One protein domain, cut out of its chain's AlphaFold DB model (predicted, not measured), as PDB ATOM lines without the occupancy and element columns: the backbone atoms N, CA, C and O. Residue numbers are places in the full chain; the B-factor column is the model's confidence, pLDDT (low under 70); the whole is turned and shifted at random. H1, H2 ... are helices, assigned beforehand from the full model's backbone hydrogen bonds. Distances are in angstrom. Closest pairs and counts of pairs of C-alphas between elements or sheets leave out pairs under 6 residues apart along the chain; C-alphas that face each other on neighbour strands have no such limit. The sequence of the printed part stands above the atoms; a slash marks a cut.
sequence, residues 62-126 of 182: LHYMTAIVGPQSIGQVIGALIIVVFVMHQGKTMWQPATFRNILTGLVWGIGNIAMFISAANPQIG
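AT A GLANCE: This is residues 62 to 126 of the 182 residues of the protein "Glucose uptake permease" of Weissella viridescens (UniProt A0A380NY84). A long, slender helical hairpin: H1 and H2 run opposite ways, meet where H1 begins and H2 ends, and spread apart toward the nine-residue link that joins them at the other end. The space between their middles is open; residues 74 to 80 and 95 to 109 stand free. The printed part has 65 residues with two named helices, H1 then H2, and no named strand; its class is all helix. It is loose, a rod of 47 by 22 by 14 A, with a radius of gyration of the C-alphas of 15.3 A.

HOW THE PARTS SIT: H1, residues 62 to 87, touches H2, residues 97 to 121, through residues 62 to 65 of H1 and 117 to 121 of H2 alone. The closest C-alphas, of Leu 62 and Ala 121, are 6.3 A apart. The hairpin's lines stand at a shallow tilt of 29 degrees, opposite ways. O i to N i+4 pairs are within hydrogen-bond range in 21 of 22 cases in H1 and 19 of 21 in H2.

IN THESE COORDINATES: H1 spans 35.4 A from C-alpha 62 at (168.929, 178.896, 91.030). H2 spans 36.7 A to C-alpha 121 at (164.465, 174.903, 89.130).

THE WHOLE: The C-alphas farthest apart, of Lys 92 and Gln 124, are 47.4 A apart. The printed part has no cut, and its one link is short. pLDDT is under 70 at residues 62 to 69, 91 to 94, 121 to 124 and 126.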
ATOM      1  N   LEU A  62     167.519 178.994  90.666       48.22
ATOM      2  CA  LEU A  62     168.929 178.896  91.030       48.22
ATOM      3  C   LEU A  62     169.349 179.783  92.226       48.22
ATOM      4  O   LEU A  62     170.182 179.362  93.031       48.22
ATOM      5  N   HIS A  63     168.773 180.980  92.391       52.16
ATOM      6  CA  HIS A  63     169.121 181.887  93.501       52.16
ATOM      7  C   HIS A  63     168.488 181.454  94.830       52.16
ATOM      8  O   HIS A  63     169.135 181.507  95.873       52.16
ATOM      9  N   TYR A  64     167.253 180.949  94.788       55.31
ATOM     10  CA  TYR A  64     166.581 180.385  95.962       55.31
ATOM     11  C   TYR A  64     167.289 179.108  96.441       55.31
ATOM     12  O   TYR A  64     167.508 178.908  97.633       55.31
ATOM     13  N   MET A  65     167.747 178.277  95.499       55.53
ATOM     14  CA  MET A  65     168.476 177.049  95.811       55.53
ATOM     15  C   MET A  65     169.885 177.300  96.336       55.53
ATOM     16  O   MET A  65     170.268 176.660  97.300       55.53
ATOM     17  N   THR A  66     170.658 178.242  95.793       58.09
ATOM     18  CA  THR A  66     171.988 178.564  96.351       58.09
ATOM     19  C   THR A  66     171.895 179.208  97.740       58.09
ATOM     20  O   THR A  66     172.697 178.875  98.616       58.09
ATOM     21  N   ALA A  67     170.874 180.040  97.980       60.72
ATOM     22  CA  ALA A  67     170.602 180.642  99.286       60.72
ATOM     23  C   ALA A  67     170.159 179.630 100.363       60.72
ATOM     24  O   ALA A  67     170.355 179.893 101.545       60.72
ATOM     25  N   ILE A  68     169.605 178.471  99.980       63.12
ATOM     26  CA  ILE A  68     169.180 177.406 100.908       63.12
ATOM     27  C   ILE A  68     170.235 176.299 101.017       63.12
ATOM     28  O   ILE A  68     170.595 175.890 102.121       63.12
ATOM     29  N   VAL A  69     170.781 175.842  99.887       68.69
ATOM     30  CA  VAL A  69     171.753 174.742  99.816       68.69
ATOM     31  C   VAL A  69     173.068 175.119 100.489       68.69
ATOM     32  O   VAL A  69     173.665 174.268 101.146       68.69
ATOM     33  N   GLY A  70     173.515 176.376 100.380       74.06
ATOM     34  CA  GLY A  70     174.725 176.851 101.058       74.06
ATOM     35  C   GLY A  70     174.631 176.682 102.582       74.06
ATOM     36  O   GLY A  70     175.391 175.891 103.150       74.06
ATOM     37  N   PRO A  71     173.670 177.345 103.254       77.69
ATOM     38  CA  PRO A  71     173.449 177.181 104.689       77.69
ATOM     39  C   PRO A  71     173.131 175.740 105.106       77.69
ATOM     40  O   PRO A  71     173.636 175.277 106.128       77.69
ATOM     41  N   GLN A  72     172.351 175.003 104.310       77.69
ATOM     42  CA  GLN A  72     172.029 173.600 104.581       77.69
ATOM     43  C   GLN A  72     173.283 172.718 104.583       77.69
ATOM     44  O   GLN A  72     173.472 171.929 105.508       77.69
ATOM     45  N   SER A  73     174.156 172.866 103.584       81.50
ATOM     46  CA  SER A  73     175.388 172.076 103.468       81.50
ATOM     47  C   SER A  73     176.329 172.354 104.642       81.50
ATOM     48  O   SER A  73     176.888 171.427 105.226       81.50
ATOM     49  N   ILE A  74     176.450 173.625 105.046       84.06
ATOM     50  CA  ILE A  74     177.219 174.026 106.232       84.06
ATOM     51  C   ILE A  74     176.627 173.380 107.492       84.06
ATOM     52  O   ILE A  74     177.357 172.781 108.282       84.06
ATOM     53  N   GLY A  75     175.302 173.436 107.653       84.81
ATOM     54  CA  GLY A  75     174.594 172.801 108.764       84.81
ATOM     55  C   GLY A  75     174.797 171.285 108.820       84.81
ATOM     56  O   GLY A  75     175.027 170.744 109.900       84.81
ATOM     57  N   GLN A  76     174.786 170.596 107.675       86.19
ATOM     58  CA  GLN A  76     175.041 169.153 107.598       86.19
ATOM     59  C   GLN A  76     176.473 168.796 108.005       86.19
ATOM     60  O   GLN A  76     176.666 167.835 108.750       86.19
ATOM     61  N   VAL A  77     177.470 169.576 107.575       87.44
ATOM     62  CA  VAL A  77     178.872 169.362 107.968       87.44
ATOM     63  C   VAL A  77     179.053 169.591 109.470       87.44
ATOM     64  O   VAL A  77     179.618 168.738 110.153       87.44
ATOM     65  N   ILE A  78     178.535 170.698 110.005       87.12
ATOM     66  CA  ILE A  78     178.630 171.012 111.438       87.12
ATOM     67  C   ILE A  78     177.902 169.952 112.272       87.12
ATOM     68  O   ILE A  78     178.468 169.434 113.233       87.12
ATOM     69  N   GLY A  79     176.677 169.584 111.893       85.81
ATOM     70  CA  GLY A  79     175.894 168.560 112.583       85.81
ATOM     71  C   GLY A  79     176.590 167.199 112.580       85.81
ATOM     72  O   GLY A  79     176.684 166.557 113.627       85.81
ATOM     73  N   ALA A  80     177.152 166.787 111.440       84.19
ATOM     74  CA  ALA A  80     177.925 165.551 111.344       84.19
ATOM     75  C   ALA A  80     179.158 165.575 112.262       84.19
ATOM     76  O   ALA A  80     179.410 164.598 112.969       84.19
ATOM     77  N   LEU A  81     179.893 166.691 112.313       84.19
ATOM     78  CA  LEU A  81     181.043 166.849 113.208       84.19
ATOM     79  C   LEU A  81     180.631 166.781 114.684       84.19
ATOM     80  O   LEU A  81     181.287 166.086 115.460       84.19
ATOM     81  N   ILE A  82     179.531 167.434 115.068       84.75
ATOM     82  CA  ILE A  82     179.013 167.381 116.442       84.75
ATOM     83  C   ILE A  82     178.664 165.939 116.826       84.75
ATOM     84  O   ILE A  82     179.080 165.468 117.882       84.75
ATOM     85  N   ILE A  83     177.956 165.211 115.962       81.50
ATOM     86  CA  ILE A  83     177.578 163.817 116.228       81.50
ATOM     87  C   ILE A  83     178.824 162.934 116.370       81.50
ATOM     88  O   ILE A  83     178.938 162.171 117.331       81.50
ATOM     89  N   VAL A  84     179.791 163.046 115.458       80.81
ATOM     90  CA  VAL A  84     181.006 162.216 115.487       80.81
ATOM     91  C   VAL A  84     181.851 162.485 116.735       80.81
ATOM     92  O   VAL A  84     182.365 161.542 117.345       80.81
ATOM     93  N   VAL A  85     181.987 163.754 117.125       78.56
ATOM     94  CA  VAL A  85     182.833 164.165 118.253       78.56
ATOM     95  C   VAL A  85     182.149 163.907 119.596       78.56
ATOM     96  O   VAL A  85     182.777 163.323 120.476       78.56
ATOM     97  N   PHE A  86     180.883 164.299 119.757       76.50
ATOM     98  CA  PHE A  86     180.202 164.309 121.059       76.50
ATOM     99  C   PHE A  86     179.287 163.107 121.310       76.50
ATOM    100  O   PHE A  86     179.070 162.747 122.462       76.50
ATOM    101  N   VAL A  87     178.735 162.483 120.266       74.94
ATOM    102  CA  VAL A  87     177.826 161.334 120.429       74.94
ATOM    103  C   VAL A  87     178.599 160.035 120.248       74.94
ATOM    104  O   VAL A  87     178.614 159.179 121.132       74.94
ATOM    105  N   MET A  88     179.298 159.895 119.123       74.44
ATOM    106  CA  MET A  88     180.012 158.658 118.802       74.44
ATOM    107  C   MET A  88     181.391 158.569 119.468       74.44
ATOM    108  O   MET A  88     181.933 157.473 119.571       74.44
ATOM    109  N   HIS A  89     181.962 159.690 119.927       74.81
ATOM    110  CA  HIS A  89     183.310 159.767 120.512       74.81
ATOM    111  C   HIS A  89     184.415 159.183 119.600       74.81
ATOM    112  O   HIS A  89     185.462 158.734 120.068       74.81
ATOM    113  N   GLN A  90     184.215 159.203 118.276       70.19
ATOM    114  CA  GLN A  90     185.122 158.599 117.284       70.19
ATOM    115  C   GLN A  90     186.018 159.628 116.574       70.19
ATOM    116  O   GLN A  90     186.400 159.453 115.415       70.19
ATOM    117  N   GLY A  91     186.417 160.696 117.270       63.41
ATOM    118  CA  GLY A  91     187.219 161.787 116.695       63.41
ATOM    119  C   GLY A  91     188.585 161.372 116.120       63.41
ATOM    120  O   GLY A  91     189.141 162.083 115.294       63.41
ATOM    121  N   LYS A  92     189.140 160.207 116.491       62.28
ATOM    122  CA  LYS A  92     190.366 159.668 115.860       62.28
ATOM    123  C   LYS A  92     190.098 158.923 114.547       62.28
ATOM    124  O   LYS A  92     190.955 158.925 113.666       62.28
ATOM    125  N   THR A  93     188.925 158.311 114.392       66.06
ATOM    126  CA  THR A  93     188.549 157.521 113.206       66.06
ATOM    127  C   THR A  93     188.214 158.419 112.009       66.06
ATOM    128  O   THR A  93     188.404 158.023 110.862       66.06
ATOM    129  N   MET A  94     187.803 159.670 112.253       66.50
ATOM    130  CA  MET A  94     187.466 160.631 111.191       66.50
ATOM    131  C   MET A  94     188.642 160.943 110.246       66.50
ATOM    132  O   MET A  94     188.423 161.223 109.074       66.50
ATOM    133  N   TRP A  95     189.885 160.851 110.727       72.31
ATOM    134  CA  TRP A  95     191.089 161.197 109.957       72.31
ATOM    135  C   TRP A  95     191.732 160.003 109.246       72.31
ATOM    136  O   TRP A  95     192.833 160.110 108.709       72.31
ATOM    137  N   GLN A  96     191.073 158.845 109.240       79.50
ATOM    138  CA  GLN A  96     191.615 157.662 108.588       79.50
ATOM    139  C   GLN A  96     191.543 157.760 107.055       79.50
ATOM    140  O   GLN A  96     190.586 158.316 106.512       79.50
ATOM    141  N   PRO A  97     192.483 157.128 106.324       73.75
ATOM    142  CA  PRO A  97     192.467 157.092 104.858       73.75
ATOM    143  C   PRO A  97     191.171 156.514 104.269       73.75
ATOM    144  O   PRO A  97     190.773 156.872 103.163       73.75
ATOM    145  N   ALA A  98     190.494 155.627 105.005       77.06
ATOM    146  CA  ALA A  98     189.194 155.085 104.618       77.06
ATOM    147  C   ALA A  98     188.111 156.178 104.536       77.06
ATOM    148  O   ALA A  98     187.328 156.190 103.588       77.06
ATOM    149  N   THR A  99     188.112 157.142 105.460       78.06
ATOM    150  CA  THR A  99     187.189 158.287 105.446       78.06
ATOM    151  C   THR A  99     187.406 159.158 104.212       78.06
ATOM    152  O   THR A  99     186.442 159.565 103.571       78.06
ATOM    153  N   PHE A 100     188.661 159.359 103.797       79.50
ATOM    154  CA  PHE A 100     188.976 160.089 102.566       79.50
ATOM    155  C   PHE A 100     188.469 159.383 101.303       79.50
ATOM    156  O   PHE A 100     188.043 160.049 100.364       79.50
ATOM    157  N   ARG A 101     188.433 158.044 101.276       82.00
ATOM    158  CA  ARG A 101     187.814 157.306 100.159       82.00
ATOM    159  C   ARG A 101     186.304 157.545 100.082       82.00
ATOM    160  O   ARG A 101     185.768 157.644  98.985       82.00
ATOM    161  N   ASN A 102     185.640 157.720 101.224       83.81
ATOM    162  CA  ASN A 102     184.213 158.058 101.286       83.81
ATOM    163  C   ASN A 102     183.910 159.513 100.882       83.81
ATOM    164  O   ASN A 102     182.761 159.844 100.604       83.81
ATOM    165  N   ILE A 103     184.912 160.391 100.772       85.31
ATOM    166  CA  ILE A 103     184.700 161.721 100.178       85.31
ATOM    167  C   ILE A 103     184.305 161.577  98.706       85.31
ATOM    168  O   ILE A 103     183.423 162.293  98.248       85.31
ATOM    169  N   LEU A 104     184.887 160.621  97.969       86.25
ATOM    170  CA  LEU A 104     184.528 160.386  96.565       86.25
ATOM    171  C   LEU A 104     183.058 159.986  96.412       86.25
ATOM    172  O   LEU A 104     182.376 160.497  95.525       86.25
ATOM    173  N   THR A 105     182.545 159.120  97.289       84.81
ATOM    174  CA  THR A 105     181.122 158.749  97.269       84.81
ATOM    175  C   THR A 105     180.237 159.939  97.641       84.81
ATOM    176  O   THR A 105     179.212 160.154  96.993       84.81
ATOM    177  N   GLY A 106     180.668 160.769  98.597       84.88
ATOM    178  CA  GLY A 106     180.017 162.038  98.930       84.88
ATOM    179  C   GLY A 106     179.988 163.039  97.768       84.88
ATOM    180  O   GLY A 106     178.963 163.678  97.543       84.88
ATOM    181  N   LEU A 107     181.063 163.141  96.980       87.38
ATOM    182  CA  LEU A 107     181.123 164.007  95.798       87.38
ATOM    183  C   LEU A 107     180.166 163.535  94.701       87.38
ATOM    184  O   LEU A 107     179.411 164.342  94.163       87.38
ATOM    185  N   VAL A 108     180.145 162.231  94.405       88.00
ATOM    186  CA  VAL A 108     179.192 161.646  93.443       88.00
ATOM    187  C   VAL A 108     177.749 161.887  93.896       88.00
ATOM    188  O   VAL A 108     176.898 162.272  93.094       88.00
ATOM    189  N   TRP A 109     177.479 161.731  95.193       85.62
ATOM    190  CA  TRP A 109     176.174 162.028  95.777       85.62
ATOM    191  C   TRP A 109     175.808 163.520  95.675       85.62
ATOM    192  O   TRP A 109     174.676 163.862  95.324       85.62
ATOM    193  N   GLY A 110     176.766 164.418  95.915       84.19
ATOM    194  CA  GLY A 110     176.591 165.863  95.763       84.19
ATOM    195  C   GLY A 110     176.249 166.269  94.328       84.19
ATOM    196  O   GLY A 110     175.334 167.064  94.119       84.19
ATOM    197  N   ILE A 111     176.900 165.661  93.331       85.88
ATOM    198  CA  ILE A 111     176.579 165.871  91.908       85.88
ATOM    199  C   ILE A 111     175.123 165.475  91.613       85.88
ATOM    200  O   ILE A 111     174.410 166.219  90.940       85.88
ATOM    201  N   GLY A 112     174.654 164.348  92.161       84.38
ATOM    202  CA  GLY A 112     173.257 163.921  92.031       84.38
ATOM    203  C   GLY A 112     172.263 164.931  92.616       84.38
ATOM    204  O   GLY A 112     171.245 165.229  91.994       84.38
ATOM    205  N   ASN A 113     172.588 165.526  93.767       82.44
ATOM    206  CA  ASN A 113     171.760 166.574  94.370       82.44
ATOM    207  C   ASN A 113     171.733 167.850  93.518       82.44
ATOM    208  O   ASN A 113     170.667 168.429  93.330       82.44
ATOM    209  N   ILE A 114     172.867 168.266  92.945       81.62
ATOM    210  CA  ILE A 114     172.916 169.416  92.028       81.62
ATOM    211  C   ILE A 114     172.024 169.168  90.806       81.62
ATOM    212  O   ILE A 114     171.252 170.049  90.432       81.62
ATOM    213  N   ALA A 115     172.075 167.969  90.217       82.75
ATOM    214  CA  ALA A 115     171.199 167.601  89.107       82.75
ATOM    215  C   ALA A 115     169.713 167.678  89.503       82.75
ATOM    216  O   ALA A 115     168.922 168.275  88.773       82.75
ATOM    217  N   MET A 116     169.349 167.165  90.685       82.69
ATOM    218  CA  MET A 116     167.989 167.295  91.219       82.69
ATOM    219  C   MET A 116     167.577 168.766  91.371       82.69
ATOM    220  O   MET A 116     166.470 169.128  90.977       82.69
ATOM    221  N   PHE A 117     168.447 169.623  91.910       76.12
ATOM    222  CA  PHE A 117     168.154 171.050  92.070       76.12
ATOM    223  C   PHE A 117     167.956 171.748  90.724       76.12
ATOM    224  O   PHE A 117     166.987 172.484  90.555       76.12
ATOM    225  N   ILE A 118     168.797 171.462  89.729       77.06
ATOM    226  CA  ILE A 118     168.625 171.995  88.372       77.06
ATOM    227  C   ILE A 118     167.277 171.554  87.783       77.06
ATOM    228  O   ILE A 118     166.557 172.380  87.220       77.06
ATOM    229  N   SER A 119     166.895 170.284  87.949       76.75
ATOM    230  CA  SER A 119     165.581 169.793  87.516       76.75
ATOM    231  C   SER A 119     164.430 170.474  88.260       76.75
ATOM    232  O   SER A 119     163.443 170.843  87.637       76.75
ATOM    233  N   ALA A 120     164.564 170.692  89.567       72.75
ATOM    234  CA  ALA A 120     163.556 171.365  90.384       72.75
ATOM    235  C   ALA A 120     163.414 172.862  90.050       72.75
ATOM    236  O   ALA A 120     162.331 173.420  90.211       72.75
ATOM    237  N   ALA A 121     164.484 173.510  89.574       68.38
ATOM    238  CA  ALA A 121     164.465 174.903  89.130       68.38
ATOM    239  C   ALA A 121     163.775 175.084  87.768       68.38
ATOM    240  O   ALA A 121     163.447 176.213  87.401       68.38
ATOM    241  N   ASN A 122     163.568 173.997  87.014       69.38
ATOM    242  CA  ASN A 122     162.867 174.037  85.740       69.38
ATOM    243  C   ASN A 122     161.346 174.151  85.975       69.38
ATOM    244  O   ASN A 122     160.762 173.235  86.563       69.38
ATOM    245  N   PRO A 123     160.679 175.216  85.482       64.44
ATOM    246  CA  PRO A 123     159.242 175.425  85.676       64.44
ATOM    247  C   PRO A 123     158.357 174.294  85.139       64.44
ATOM    248  O   PRO A 123     157.240 174.128  85.610       64.44
ATOM    249  N   GLN A 124     158.841 173.517  84.163       66.88
ATOM    250  CA  GLN A 124     158.085 172.410  83.560       66.88
ATOM    251  C   GLN A 124     158.079 171.134  84.413       66.88
ATOM    252  O   GLN A 124     157.223 170.278  84.224       66.88
ATOM    253  N   ILE A 125     159.053 170.984  85.312       71.94
ATOM    254  CA  ILE A 125     159.199 169.802  86.172       71.94
ATOM    255  C   ILE A 125     158.723 170.155  87.583       71.94
ATOM    256  O   ILE A 125     157.950 169.416  88.189       71.94
ATOM    257  N   GLY A 126     159.163 171.301  88.106       69.88
ATOM    258  CA  GLY A 126     158.840 171.735  89.458       69.88
ATOM    259  C   GLY A 126     159.532 170.910  90.551       69.88
ATOM    260  O   GLY A 126     160.099 169.833  90.335       69.88
TER     261      GLY A 126